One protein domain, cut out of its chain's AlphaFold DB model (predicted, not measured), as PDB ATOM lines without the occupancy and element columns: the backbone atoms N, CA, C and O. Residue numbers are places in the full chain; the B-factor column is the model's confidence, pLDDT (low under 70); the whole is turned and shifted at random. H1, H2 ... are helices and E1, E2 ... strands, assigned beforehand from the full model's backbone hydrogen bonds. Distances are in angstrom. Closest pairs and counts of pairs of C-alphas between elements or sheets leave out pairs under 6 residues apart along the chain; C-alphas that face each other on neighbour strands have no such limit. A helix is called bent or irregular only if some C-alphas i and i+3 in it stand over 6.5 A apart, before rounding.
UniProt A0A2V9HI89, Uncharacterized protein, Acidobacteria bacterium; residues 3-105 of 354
ATOM      1  N   SER A   3     206.993 231.468 209.120       89.06
ATOM      2  CA  SER A   3     206.046 232.200 209.947       89.06
ATOM      3  C   SER A   3     205.626 233.468 209.227       89.06
ATOM      4  O   SER A   3     206.298 233.941 208.311       89.06
ATOM      5  N   ALA A   4     204.491 234.015 209.623       93.12
ATOM      6  CA  ALA A   4     204.000 235.267 209.089       93.12
ATOM      7  C   ALA A   4     203.607 236.180 210.237       93.12
ATOM      8  O   ALA A   4     202.781 235.795 211.063       93.12
ATOM      9  N   ARG A   5     204.185 237.380 210.296       95.50
ATOM     10  CA  ARG A   5     203.687 238.429 211.187       95.50
ATOM     11  C   ARG A   5     202.415 238.992 210.578       95.50
ATOM     12  O   ARG A   5     202.455 239.456 209.443       95.50
ATOM     13  N   VAL A   6     201.315 238.954 211.319       96.00
ATOM     14  CA  VAL A   6     199.990 239.357 210.815       96.00
ATOM     15  C   VAL A   6     199.431 240.600 211.496       96.00
ATOM     16  O   VAL A   6     198.524 241.240 210.969       96.00
ATOM     17  N   ALA A   7     199.969 240.962 212.662       96.06
ATOM     18  CA  ALA A   7     199.594 242.183 213.358       96.06
ATOM     19  C   ALA A   7     200.698 242.654 214.309       96.06
ATOM     20  O   ALA A   7     201.476 241.852 214.834       96.06
ATOM     21  N   THR A   8     200.712 243.962 214.558       95.81
ATOM     22  CA  THR A   8     201.601 244.629 215.510       95.81
ATOM     23  C   THR A   8     200.798 245.652 216.302       95.81
ATOM     24  O   THR A   8     200.050 246.436 215.723       95.81
ATOM     25  N   PHE A   9     200.982 245.656 217.618       94.12
ATOM     26  CA  PHE A   9     200.293 246.530 218.559       94.12
ATOM     27  C   PHE A   9     201.291 247.158 219.533       94.12
ATOM     28  O   PHE A   9     202.328 246.578 219.847       94.12
ATOM     29  N   HIS A  10     200.950 248.329 220.065       91.75
ATOM     30  CA  HIS A  10     201.735 249.011 221.107       91.75
ATOM     31  C   HIS A  10     201.079 248.932 222.489       91.75
ATOM     32  O   HIS A  10     201.550 249.540 223.446       91.75
ATOM     33  N   ASP A  11     199.984 248.182 222.589       89.38
ATOM     34  CA  ASP A  11     199.225 247.975 223.809       89.38
ATOM     35  C   ASP A  11     199.024 246.477 224.039       89.38
ATOM     36  O   ASP A  11     198.517 245.767 223.170       89.38
ATOM     37  N   GLN A  12     199.431 245.995 225.214       90.31
ATOM     38  CA  GLN A  12     199.390 244.568 225.528       90.31
ATOM     39  C   GLN A  12     197.968 244.009 225.515       90.31
ATOM     40  O   GLN A  12     197.743 242.895 225.043       90.31
ATOM     41  N   LEU A  13     197.015 244.765 226.066       89.75
ATOM     42  CA  LEU A  13     195.634 244.320 226.190       89.75
ATOM     43  C   LEU A  13     195.005 244.190 224.808       89.75
ATOM     44  O   LEU A  13     194.391 243.173 224.506       89.75
ATOM     45  N   GLU A  14     195.196 245.201 223.963       90.81
ATOM     46  CA  GLU A  14     194.721 245.183 222.582       90.81
ATOM     47  C   GLU A  14     195.320 244.017 221.787       90.81
ATOM     48  O   GLU A  14     194.587 243.309 221.092       90.81
ATOM     49  N   ALA A  15     196.624 243.766 221.942       93.12
ATOM     50  CA  ALA A  15     197.298 242.644 221.297       93.12
ATOM     51  C   ALA A  15     196.731 241.295 221.752       93.12
ATOM     52  O   ALA A  15     196.436 240.433 220.924       93.12
ATOM     53  N   PHE A  16     196.533 241.124 223.063       92.38
ATOM     54  CA  PHE A  16     195.973 239.902 223.631       92.38
ATOM     55  C   PHE A  16     194.530 239.659 223.167       92.38
ATOM     56  O   PHE A  16     194.164 238.526 222.852       92.38
ATOM     57  N   LEU A  17     193.721 240.720 223.056       93.19
ATOM     58  CA  LEU A  17     192.355 240.625 222.544       93.19
ATOM     59  C   LEU A  17     192.322 240.082 221.106       93.19
ATOM     60  O   LEU A  17     191.609 239.120 220.815       93.19
ATOM     61  N   HIS A  18     193.144 240.647 220.220       94.31
ATOM     62  CA  HIS A  18     193.233 240.216 218.822       94.31
ATOM     63  C   HIS A  18     193.873 238.832 218.660       94.31
ATOM     64  O   HIS A  18     193.478 238.070 217.777       94.31
ATOM     65  N   PHE A  19     194.824 238.482 219.524       93.75
ATOM     66  CA  PHE A  19     195.443 237.160 219.563       93.75
ATOM     67  C   PHE A  19     194.422 236.058 219.867       93.75
ATOM     68  O   PHE A  19     194.287 235.109 219.093       93.75
ATOM     69  N   GLU A  20     193.653 236.211 220.947       91.50
ATOM     70  CA  GLU A  20     192.618 235.243 221.327       91.50
ATOM     71  C   GLU A  20     191.474 235.200 220.309       91.50
ATOM     72  O   GLU A  20     190.954 234.127 220.003       91.50
ATOM     73  N   TYR A  21     191.110 236.351 219.733       91.81
ATOM     74  CA  TYR A  21     190.140 236.416 218.643       91.81
ATOM     75  C   TYR A  21     190.552 235.550 217.456       91.81
ATOM     76  O   TYR A  21     189.778 234.700 217.010       91.81
ATOM     77  N   LEU A  22     191.773 235.754 216.953       91.62
ATOM     78  CA  LEU A  22     192.272 235.049 215.781       91.62
ATOM     79  C   LEU A  22     192.378 233.546 216.057       91.62
ATOM     80  O   LEU A  22     191.920 232.744 215.245       91.62
ATOM     81  N   ARG A  23     192.870 233.155 217.242       89.75
ATOM     82  CA  ARG A  23     192.883 231.751 217.687       89.75
ATOM     83  C   ARG A  23     191.493 231.134 217.721       89.75
ATOM     84  O   ARG A  23     191.313 230.024 217.228       89.75
ATOM     85  N   GLY A  24     190.521 231.846 218.286       87.31
ATOM     86  CA  GLY A  24     189.142 231.379 218.381       87.31
ATOM     87  C   GLY A  24     188.484 231.193 217.014       87.31
ATOM     88  O   GLY A  24     187.761 230.220 216.817       87.31
ATOM     89  N   ARG A  25     188.751 232.093 216.058       86.44
ATOM     90  CA  ARG A  25     188.232 231.991 214.684       86.44
ATOM     91  C   ARG A  25     188.845 230.833 213.914       86.44
ATOM     92  O   ARG A  25     188.116 230.122 213.231       86.44
ATOM     93  N   GLU A  26     190.144 230.618 214.062       84.25
ATOM     94  CA  GLU A  26     190.833 229.532 213.369       84.25
ATOM     95  C   GLU A  26     190.467 228.160 213.938       84.25
ATOM     96  O   GLU A  26     190.147 227.253 213.176       84.25
ATOM     97  N   ALA A  27     190.375 228.023 215.264       80.12
ATOM     98  CA  ALA A  27     189.957 226.771 215.904       80.12
ATOM     99  C   ALA A  27     188.521 226.332 215.542       80.12
ATOM    100  O   ALA A  27     188.165 225.170 215.730       80.12
ATOM    101  N   GLN A  28     187.673 227.246 215.058       71.38
ATOM    102  CA  GLN A  28     186.335 226.916 214.557       71.38
ATOM    103  C   GLN A  28     186.349 226.371 213.121       71.38
ATOM    104  O   GLN A  28     185.430 225.637 212.756       71.38
ATOM    105  N   GLU A  29     187.347 226.727 212.308       68.88
ATOM    106  CA  GLU A  29     187.417 226.344 210.891       68.88
ATOM    107  C   GLU A  29     188.371 225.178 210.614       68.88
ATOM    108  O   GLU A  29     188.140 224.431 209.659       68.88
ATOM    109  N   SER A  30     189.394 224.968 211.446       62.34
ATOM    110  CA  SER A  30     190.330 223.850 211.319       62.34
ATOM    111  C   SER A  30     190.398 223.007 212.596       62.34
ATOM    112  O   SER A  30     190.393 223.515 213.714       62.34
ATOM    113  N   SER A  31     190.485 221.681 212.433       52.88
ATOM    114  CA  SER A  31     190.784 220.756 213.539       52.88
ATOM    115  C   SER A  31     192.240 220.844 214.001       52.88
ATOM    116  O   SER A  31     192.546 220.467 215.130       52.88
ATOM    117  N   ASP A  32     193.116 221.343 213.127       56.62
ATOM    118  CA  ASP A  32     194.516 221.625 213.415       56.62
ATOM    119  C   ASP A  32     194.638 223.122 213.682       56.62
ATOM    120  O   ASP A  32     194.556 223.932 212.757       56.62
ATOM    121  N   THR A  33     194.768 223.513 214.950       54.28
ATOM    122  CA  THR A  33     194.951 224.922 215.305       54.28
ATOM    123  C   THR A  33     196.296 225.381 214.737       54.28
ATOM    124  O   THR A  33     197.326 224.865 215.187       54.28
ATOM    125  N   PRO A  34     196.341 226.327 213.776       62.44
ATOM    126  CA  PRO A  34     197.611 226.880 213.329       62.44
ATOM    127  C   PRO A  34     198.366 227.438 214.538       62.44
ATOM    128  O   PRO A  34     197.755 227.914 215.500       62.44
ATOM    129  N   GLY A  35     199.698 227.359 214.513       82.88
ATOM    130  CA  GLY A  35     200.538 227.868 215.592       82.88
ATOM    131  C   GLY A  35     200.478 229.391 215.642       82.88
ATOM    132  O   GLY A  35     201.379 230.054 215.143       82.88
ATOM    133  N   ILE A  36     199.402 229.956 216.187       91.94
ATOM    134  CA  ILE A  36     199.270 231.395 216.389       91.94
ATOM    135  C   ILE A  36     200.011 231.734 217.672       91.94
ATOM    136  O   ILE A  36     199.724 231.157 218.722       91.94
ATOM    137  N   LEU A  37     200.962 232.660 217.587       94.31
ATOM    138  CA  LEU A  37     201.794 233.086 218.708       94.31
ATOM    139  C   LEU A  37     201.673 234.594 218.919       94.31
ATOM    140  O   LEU A  37     201.666 235.351 217.951       94.31
ATOM    141  N   LEU A  38     201.635 235.019 220.179       95.56
ATOM    142  CA  LEU A  38     201.793 236.413 220.592       95.56
ATOM    143  C   LEU A  38     203.162 236.579 221.254       95.56
ATOM    144  O   LEU A  38     203.490 235.853 222.191       95.56
ATOM    145  N   ILE A  39     203.958 237.535 220.785       94.50
ATOM    146  CA  ILE A  39     205.282 237.823 221.350       94.50
ATOM    147  C   ILE A  39     205.410 239.294 221.732       94.50
ATOM    148  O   ILE A  39     204.717 240.145 221.173       94.50
ATOM    149  N   ALA A  40     206.323 239.593 222.657       93.44
ATOM    150  CA  ALA A  40     206.708 240.959 222.996       93.44
ATOM    151  C   ALA A  40     208.141 241.230 222.529       93.44
ATOM    152  O   ALA A  40     209.058 240.453 222.790       93.44
ATOM    153  N   VAL A  41     208.330 242.357 221.853       90.75
ATOM    154  CA  VAL A  41     209.619 242.831 221.356       90.75
ATOM    155  C   VAL A  41     209.887 244.205 221.952       90.75
ATOM    156  O   VAL A  41     209.105 245.135 221.761       90.75
ATOM    157  N   ASP A  42     211.009 244.358 222.648       88.25
ATOM    158  CA  ASP A  42     211.437 245.664 223.141       88.25
ATOM    159  C   ASP A  42     211.914 246.538 221.976       88.25
ATOM    160  O   ASP A  42     212.850 246.187 221.252       88.25
ATOM    161  N   THR A  43     211.288 247.700 221.800       88.56
ATOM    162  CA  THR A  43     211.699 248.705 220.811       88.56
ATOM    163  C   THR A  43     212.169 249.979 221.506       88.56
ATOM    164  O   THR A  43     211.907 250.204 222.687       88.56
ATOM    165  N   SER A  44     212.837 250.869 220.767       84.88
ATOM    166  CA  SER A  44     213.278 252.167 221.301       84.88
ATOM    167  C   SER A  44     212.132 253.057 221.794       84.88
ATOM    168  O   SER A  44     212.372 253.987 222.557       84.88
ATOM    169  N   THR A  45     210.903 252.803 221.344       85.44
ATOM    170  CA  THR A  45     209.697 253.559 221.709       85.44
ATOM    171  C   THR A  45     208.842 252.861 222.770       85.44
ATOM    172  O   THR A  45     207.797 253.389 223.134       85.44
ATOM    173  N   GLY A  46     209.273 251.698 223.273       87.69
ATOM    174  CA  GLY A  46     208.522 250.863 224.214       87.69
ATOM    175  C   GLY A  46     208.289 249.440 223.691       87.69
ATOM    176  O   GLY A  46     208.796 249.085 222.623       87.69
ATOM    177  N   PRO A  47     207.548 248.600 224.428       90.44
ATOM    178  CA  PRO A  47     207.225 247.254 223.970       90.44
ATOM    179  C   PRO A  47     206.337 247.290 222.714       90.44
ATOM    180  O   PRO A  47     205.438 248.120 222.575       90.44
ATOM    181  N   SER A  48     206.606 246.369 221.795       93.94
ATOM    182  CA  SER A  48     205.798 246.060 220.618       93.94
ATOM    183  C   SER A  48     205.288 244.633 220.755       93.94
ATOM    184  O   SER A  48     206.066 243.718 221.009       93.94
ATOM    185  N   TYR A  49     203.986 244.441 220.604       95.88
ATOM    186  CA  TYR A  49     203.335 243.146 220.723       95.88
ATOM    187  C   TYR A  49     202.954 242.658 219.330       95.88
ATOM    188  O   TYR A  49     202.215 243.330 218.612       95.88
ATOM    189  N   GLU A  50     203.476 241.507 218.928       96.88
ATOM    190  CA  GLU A  50     203.360 241.009 217.559       96.88
ATOM    191  C   GLU A  50     202.652 239.656 217.529       96.88
ATOM    192  O   GLU A  50     202.985 238.754 218.301       96.88
ATOM    193  N   ILE A  51     201.685 239.517 216.620       96.75
ATOM    194  CA  ILE A  51     200.973 238.259 216.384       96.75
ATOM    195  C   ILE A  51     201.563 237.591 215.151       96.75
ATOM    196  O   ILE A  51     201.679 238.204 214.084       96.75
ATOM    197  N   PHE A  52     201.885 236.313 215.297       94.69
ATOM    198  CA  PHE A  52     202.405 235.467 214.240       94.69
ATOM    199  C   PHE A  52     201.491 234.286 213.974       94.69
ATOM    200  O   PHE A  52     200.922 233.724 214.905       94.69
ATOM    201  N   ILE A  53     201.430 233.865 212.715       92.00
ATOM    202  CA  ILE A  53     200.899 232.566 212.301       92.00
ATOM    203  C   ILE A  53     202.081 231.709 211.862       92.00
ATOM    204  O   ILE A  53     202.871 232.121 211.010       92.00
ATOM    205  N   VAL A  54     202.232 230.535 212.468       88.75
ATOM    206  CA  VAL A  54     203.294 229.579 212.145       88.75
ATOM    207  C   VAL A  54     202.751 228.506 211.216       88.75
ATOM    208  O   VAL A  54     201.701 227.920 211.476       88.75
ATOM    209  N   SER A  55     203.502 228.237 210.152       80.06
ATOM    210  CA  SER A  55     203.217 227.189 209.176       80.06
ATOM    211  C   SER A  55     204.364 226.175 209.149       80.06
ATOM    212  O   SER A  55     205.517 226.514 209.438       80.06
ATOM    213  N   ASP A  56     204.076 224.936 208.748       70.88
ATOM    214  CA  ASP A  56     204.997 223.786 208.808       70.88
ATOM    215  C   ASP A  56     206.142 223.818 207.770       70.88
ATOM    216  O   ASP A  56     206.560 222.796 207.233       70.88
ATOM    217  N   ASN A  57     206.721 224.996 207.514       65.25
ATOM    218  CA  ASN A  57     207.787 225.258 206.537       65.25
ATOM    219  C   ASN A  57     207.399 225.101 205.064       65.25
ATOM    220  O   ASN A  57     208.288 225.103 204.215       65.25
ATOM    221  N   ASP A  58     206.113 225.025 204.744       75.19
ATOM    222  CA  ASP A  58     205.658 224.965 203.362       75.19
ATOM    223  C   ASP A  58     204.948 226.260 202.951       75.19
ATOM    224  O   ASP A  58     203.828 226.549 203.371       75.19
ATOM    225  N   LEU A  59     205.604 227.053 202.100       79.56
ATOM    226  CA  LEU A  59     205.015 228.278 201.556       79.56
ATOM    227  C   LEU A  59     203.814 227.998 200.644       79.56
ATOM    228  O   LEU A  59     202.955 228.869 200.510       79.56
ATOM    229  N   LEU A  60     203.732 226.804 200.037       82.50
ATOM    230  CA  LEU A  60     202.623 226.427 199.157       82.50
ATOM    231  C   LEU A  60     201.310 226.263 199.922       82.50
ATOM    232  O   LEU A  60     200.250 226.447 199.333       82.50
ATOM    233  N   THR A  61     201.372 225.953 201.216       80.00
ATOM    234  CA  THR A  61     200.200 225.870 202.099       80.00
ATOM    235  C   THR A  61     200.033 227.132 202.946       80.00
ATOM    236  O   THR A  61     198.906 227.590 203.128       80.00
ATOM    237  N   ALA A  62     201.134 227.757 203.378       83.12
ATOM    238  CA  ALA A  62     201.102 228.978 204.183       83.12
ATOM    239  C   ALA A  62     200.488 230.174 203.440       83.12
ATOM    240  O   ALA A  62     199.627 230.862 203.978       83.12
ATOM    241  N   VAL A  63     200.911 230.435 202.195       89.94
ATOM    242  CA  VAL A  63     200.459 231.625 201.456       89.94
ATOM    243  C   VAL A  63     198.956 231.580 201.160       89.94
ATOM    244  O   VAL A  63     198.288 232.554 201.496       89.94
ATOM    245  N   PRO A  64     198.377 230.488 200.617       90.00
ATOM    246  CA  PRO A  64     196.932 230.420 200.399       90.00
ATOM    247  C   PRO A  64     196.112 230.597 201.679       90.00
ATOM    248  O   PRO A  64     195.087 231.276 201.650       90.00
ATOM    249  N   HIS A  65     196.569 230.028 202.800       88.06
ATOM    250  CA  HIS A  65     195.922 230.196 204.103       88.06
ATOM    251  C   HIS A  65     195.955 231.659 204.563       88.06
ATOM    252  O   HIS A  65     194.913 232.232 204.864       88.06
ATOM    253  N   LEU A  66     197.115 232.317 204.505       91.38
ATOM    254  CA  LEU A  66     197.246 233.737 204.851       91.38
ATOM    255  C   LEU A  66     196.406 234.641 203.935       91.38
ATOM    256  O   LEU A  66     195.732 235.548 204.420       91.38
ATOM    257  N   THR A  67     196.370 234.357 202.629       92.62
ATOM    258  CA  THR A  67     195.504 235.064 201.671       92.62
ATOM    259  C   THR A  67     194.019 234.849 201.979       92.62
ATOM    260  O   THR A  67     193.221 235.766 201.803       92.62
ATOM    261  N   GLN A  68     193.618 233.671 202.468       91.38
ATOM    262  CA  GLN A  68     192.242 233.425 202.910       91.38
ATOM    263  C   GLN A  68     191.889 234.277 204.137       91.38
ATOM    264  O   GLN A  68     190.807 234.864 204.173       91.38
ATOM    265  N   LEU A  69     192.789 234.379 205.120       91.75
ATOM    266  CA  LEU A  69     192.584 235.214 206.308       91.75
ATOM    267  C   LEU A  69     192.488 236.698 205.954       91.75
ATOM    268  O   LEU A  69     191.606 237.396 206.459       91.75
ATOM    269  N   GLU A  70     193.357 237.166 205.061       94.12
ATOM    270  CA  GLU A  70     193.325 238.531 204.536       94.12
ATOM    271  C   GLU A  70     192.037 238.787 203.737       94.12
ATOM    272  O   GLU A  70     191.350 239.779 203.967       94.12
ATOM    273  N   GLY A  71     191.633 237.852 202.871       90.88
ATOM    274  CA  GLY A  71     190.395 237.938 202.088       90.88
ATOM    275  C   GLY A  71     189.118 237.921 202.938       90.88
ATOM    276  O   GLY A  71     188.105 238.498 202.543       90.88
ATOM    277  N   ARG A  72     189.167 237.307 204.126       90.38
ATOM    278  CA  ARG A  72     188.108 237.355 205.154       90.38
ATOM    279  C   ARG A  72     188.215 238.580 206.067       90.38
ATOM    280  O   ARG A  72     187.398 238.731 206.972       90.38
ATOM    281  N   ASN A  73     189.206 239.443 205.839       91.00
ATOM    282  CA  ASN A  73     189.549 240.608 206.653       91.00
ATOM    283  C   ASN A  73     189.861 240.280 208.127       91.00
ATOM    284  O   ASN A  73     189.767 241.164 208.974       91.00
ATOM    285  N   LEU A  74     190.247 239.037 208.446       91.00
ATOM    286  CA  LEU A  74     190.675 238.652 209.800       91.00
ATOM    287  C   LEU A  74     192.069 239.181 210.141       91.00
ATOM    288  O   LEU A  74     192.386 239.393 211.308       91.00
ATOM    289  N   ILE A  75     192.889 239.397 209.114       93.56
ATOM    290  CA  ILE A  75     194.185 240.067 209.200       93.56
ATOM    291  C   ILE A  75     194.222 241.185 208.155       93.56
ATOM    292  O   ILE A  75     193.574 241.092 207.113       93.56
ATOM    293  N   ALA A  76     194.963 242.259 208.433       92.38
ATOM    294  CA  ALA A  76     195.087 243.387 207.504       92.38
ATOM    295  C   ALA A  76     196.089 243.128 206.366       92.38
ATOM    296  O   ALA A  76     196.063 243.828 205.359       92.38
ATOM    297  N   GLY A  77     196.982 242.166 206.575       94.44
ATOM    298  CA  GLY A  77     198.073 241.781 205.696       94.44
ATOM    299  C   GLY A  77     199.046 240.901 206.473       94.44
ATOM    300  O   GLY A  77     198.819 240.599 207.649       94.44
ATOM    301  N   TYR A  78     200.131 240.479 205.830       95.19
ATOM    302  CA  TYR A  78     201.129 239.638 206.477       95.19
ATOM    303  C   TYR A  78     202.539 239.857 205.926       95.19
ATOM    304  O   TYR A  78     202.731 240.182 204.756       95.19
ATOM    305  N   GLU A  79     203.540 239.629 206.773       94.62
ATOM    306  CA  GLU A  79     204.955 239.623 206.400       94.62
ATOM    307  C   GLU A  79     205.561 238.249 206.676       94.62
ATOM    308  O   GLU A  79     205.623 237.807 207.824       94.62
ATOM    309  N   LEU A  80     206.011 237.574 205.614       92.44
ATOM    310  CA  LEU A  80     206.658 236.269 205.712       92.44
ATOM    311  C   LEU A  80     208.057 236.401 206.316       92.44
ATOM    312  O   LEU A  80     208.903 237.142 205.818       92.44
ATOM    313  N   ILE A  81     208.304 235.625 207.362       90.50
ATOM    314  CA  ILE A  81     209.548 235.580 208.117       90.50
ATOM    315  C   ILE A  81     209.955 234.110 208.279       90.50
ATOM    316  O   ILE A  81     209.142 233.187 208.252       90.50
ATOM    317  N   THR A  82     211.255 233.868 208.413       87.88
ATOM    318  CA  THR A  82     211.788 232.535 208.701       87.88
ATOM    319  C   THR A  82     212.436 232.514 210.071       87.88
ATOM    320  O   THR A  82     213.341 233.300 210.346       87.88
ATOM    321  N   TRP A  83     212.024 231.562 210.897       88.69
ATOM    322  CA  TRP A  83     212.595 231.322 212.217       88.69
ATOM    323  C   TRP A  83     213.467 230.076 212.237       88.69
ATOM    324  O   TRP A  83     213.138 229.053 211.620       88.69
ATOM    325  N   THR A  84     214.563 230.130 212.994       90.06
ATOM    326  CA  THR A  84     215.282 228.914 213.378       90.06
ATOM    327  C   THR A  84     214.445 228.107 214.375       90.06
ATOM    328  O   THR A  84     213.502 228.616 214.982       90.06
ATOM    329  N   GLN A  85     214.798 226.835 214.593       86.69
ATOM    330  CA  GLN A  85     214.133 226.012 215.612       86.69
ATOM    331  C   GLN A  85     214.240 226.630 217.015       86.69
ATOM    332  O   GLN A  85     213.322 226.513 217.823       86.69
ATOM    333  N   LYS A  86     215.368 227.295 217.292       89.44
ATOM    334  CA  LYS A  86     215.615 227.976 218.563       89.44
ATOM    335  C   LYS A  86     214.698 229.188 218.730       89.44
ATOM    336  O   LYS A  86     214.135 229.353 219.807       89.44
ATOM    337  N   ASP A  87     214.528 229.985 217.675       89.81
ATOM    338  CA  ASP A  87     213.632 231.149 217.698       89.81
ATOM    339  C   ASP A  87     212.183 230.702 217.912       89.81
ATOM    340  O   ASP A  87     211.496 231.230 218.778       89.81
ATOM    341  N   PHE A  88     211.744 229.658 217.200       90.19
ATOM    342  CA  PHE A  88     210.399 229.108 217.366       90.19
ATOM    343  C   PHE A  88     210.136 228.621 218.798       90.19
ATOM    344  O   PHE A  88     209.131 228.999 219.392       90.19
ATOM    345  N   ALA A  89     211.049 227.835 219.382       90.38
ATOM    346  CA  ALA A  89     210.900 227.362 220.761       90.38
ATOM    347  C   ALA A  89     210.845 228.523 221.771       90.38
ATOM    348  O   ALA A  89     210.051 228.494 222.711       90.38
ATOM    349  N   TYR A  90     211.654 229.564 221.557       91.31
ATOM    350  CA  TYR A  90     211.641 230.770 222.384       91.31
ATOM    351  C   TYR A  90     210.314 231.539 222.272       91.31
ATOM    352  O   TYR A  90     209.717 231.886 223.290       91.31
ATOM    353  N   TYR A  91     209.808 231.761 221.058       92.56
ATOM    354  CA  TYR A  91     208.543 232.469 220.842       92.56
ATOM    355  C   TYR A  91     207.326 231.670 221.302       92.56
ATOM    356  O   TYR A  91     206.376 232.249 221.822       92.56
ATOM    357  N   GLN A  92     207.371 230.343 221.196       92.06
ATOM    358  CA  GLN A  92     206.350 229.477 221.776       92.06
ATOM    359  C   GLN A  92     206.306 229.626 223.302       92.06
ATOM    360  O   GLN A  92     205.225 229.752 223.877       92.06
ATOM    361  N   GLN A  93     207.471 229.677 223.959       90.31
ATOM    362  CA  GLN A  93     207.549 229.928 225.396       90.31
ATOM    363  C   GLN A  93     207.014 231.321 225.760       90.31
ATOM    364  O   GLN A  93     206.258 231.437 226.722       90.31
ATOM    365  N   GLN A  94     207.360 232.364 224.999       91.56
ATOM    366  CA  GLN A  94     206.827 233.712 225.225       91.56
ATOM    367  C   GLN A  94     205.305 233.777 225.064       91.56
ATOM    368  O   GLN A  94     204.627 234.311 225.937       91.56
ATOM    369  N   SER A  95     204.755 233.182 224.005       92.19
ATOM    370  CA  SER A  95     203.305 233.135 223.803       92.19
ATOM    371  C   SER A  95     202.601 232.399 224.940       92.19
ATOM    372  O   SER A  95     201.567 232.854 225.423       92.19
ATOM    373  N   HIS A  96     203.192 231.308 225.432       89.50
ATOM    374  CA  HIS A  96     202.663 230.589 226.587       89.50
ATOM    375  C   HIS A  96     202.651 231.446 227.864       89.50
ATOM    376  O   HIS A  96     201.758 231.299 228.695       89.50
ATOM    377  N   MET A  97     203.595 232.383 228.029       87.31
ATOM    378  CA  MET A  97     203.561 233.313 229.162       87.31
ATOM    379  C   MET A  97     202.330 234.222 229.127       87.31
ATOM    380  O   MET A  97     201.800 234.516 230.193       87.31
ATOM    381  N   PHE A  98     201.837 234.623 227.948       88.06
ATOM    382  CA  PHE A  98     200.575 235.364 227.837       88.06
ATOM    383  C   PHE A  98     199.370 234.497 228.215       88.06
ATOM    384  O   PHE A  98     198.529 234.948 228.990       88.06
ATOM    385  N   ASP A  99     199.317 233.244 227.749       84.81
ATOM    386  CA  ASP A  99     198.257 232.300 228.139       84.81
ATOM    387  C   ASP A  99     198.195 232.132 229.665       84.81
ATOM    388  O   ASP A  99     197.123 232.180 230.267       84.81
ATOM    389  N   VAL A 100     199.355 231.975 230.312       83.81
ATOM    390  CA  VAL A 100     199.446 231.881 231.776       83.81
ATOM    391  C   VAL A 100     199.051 233.204 232.424       83.81
ATOM    392  O   VAL A 100     198.249 233.209 233.357       83.81
ATOM    393  N   ALA A 101     199.577 234.326 231.930       81.88
ATOM    394  CA  ALA A 101     199.343 235.638 232.514       81.88
ATOM    395  C   ALA A 101     197.868 236.032 232.512       81.88
ATOM    396  O   ALA A 101     197.465 236.680 233.463       81.88
ATOM    397  N   TYR A 102     197.084 235.644 231.501       81.62
ATOM    398  CA  TYR A 102     195.646 235.938 231.411       81.62
ATOM    399  C   TYR A 102     194.742 234.758 231.825       81.62
ATOM    400  O   TYR A 102     193.523 234.916 231.939       81.62
ATOM    401  N   GLY A 103     195.317 233.570 232.040       75.94
ATOM    402  CA  GLY A 103     194.611 232.356 232.459       75.94
ATOM    403  C   GLY A 103     194.599 232.116 233.971       75.94
ATOM    404  O   GLY A 103     193.771 231.345 234.462       75.94
ATOM    405  N   VAL A 104     195.492 232.760 234.728       77.06
ATOM    406  CA  VAL A 104     195.559 232.632 236.191       77.06
ATOM    407  C   VAL A 104     194.536 233.565 236.852       77.06
ATOM    408  O   VAL A 104     194.437 234.723 236.476       77.06
ATOM    409  N   PRO A 105     193.772 233.126 237.866       75.19
ATOM    410  CA  PRO A 105     192.888 234.030 238.593       75.19
ATOM    411  C   PRO A 105     193.664 235.185 239.242       75.19
ATOM    412  O   PRO A 105     194.631 234.961 239.970       75.19
TER     413      PRO A 105
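AT A GLANCE: This is residues 3 to 105 of the 354 residues of an uncharacterized protein of Acidobacteria bacterium (UniProt A0A2V9HI89). A strongly twisted sheet of four strands has two helices, H1 and H2, along its strands on one face, while a third, H3, crosses edge strand E2 on the face opposite H2. The free residues 27 to 32, of which 27 to 29 belong to H1, stick out. The printed part has 103 residues, with three named helices and four named strands in the order E1 H1 E2 E3 H2 E4 H3; the sheet runs E2 E3 E1 E4, antiparallel throughout. The class is mixed, helices and strands. The whole is compact, with a radius of gyration of the C-alphas of 13.3 A and a rounded outline of 35 by 29 by 23 A.

IN THESE COORDINATES: E1 is residues 3 to 9, 17.7 A long, with C-alpha 3 at (206.046, 232.200, 209.947). H1 is residues 12 to 29, 26.3 A. E2, residues 35 to 43, measures 24.2 A, and E3, residues 46 to 55, 28.5 A, from C-alpha 46 at (208.522, 250.863, 224.214). H2 is residues 59 to 71, 17.5 A; it is neither bent nor irregular, but only just: C-alphas 60 and 63 are 6.1 A apart. E4 is residues 79 to 82, 10.1 A. H3, residues 85 to 103, is 26.6 A long and ends at C-alpha 103, (194.611, 232.356, 232.459).

HOW THE PARTS SIT: E2 and E3 form a hairpin, antiparallel at 155 degrees, with N 39 and O 50 2.9 A apart. E3 and E1 are antiparallel at 150 degrees, with N 6 and O 51 at 2.9 A. E1 and E4 are antiparallel at 127 degrees, with N 5 and O 79 at 2.9 A. E1, H1, E2 and E3, H2, E4 are split strand-helix-strand units, each with another strand between its two strands in the sheet; both crossovers are right-handed. H1 is on the sheet at a height of 8.9 A, over E3 and along it, at 5 degrees on the local plane; the closest C-alphas of the two are Ala 15 and Tyr 49, 6.1 A. H2 is at a height of 9.5 A, over E1 and only just over E3 with 3 C-alphas, along E1 at 6 degrees on the local plane. H3 is at a height of 7.5 A, over E2 and across it at 87 degrees on the local plane; the closest C-alphas are Leu 38 and Ser 95, 4.8 A. H1 and H3 are close but not clearly touching, Phe 16 to Phe 98 being their closest C-alphas at 7.7 A. H2 is apart from H1 and H3. Every O i to N i+4 pair is within hydrogen-bond range in H3, against 13 of 14 in H1 and 8 of 9 in H2.

THE WHOLE: The C-alphas farthest apart are those of Leu 60 and Pro 105, 41.3 A. The printed part has no cut. No link is long; that from H2 to E4 is short and the others are tight. Mean pLDDT of the printed part is 87.3; residues 29 to 34 and residue 57 are under 70.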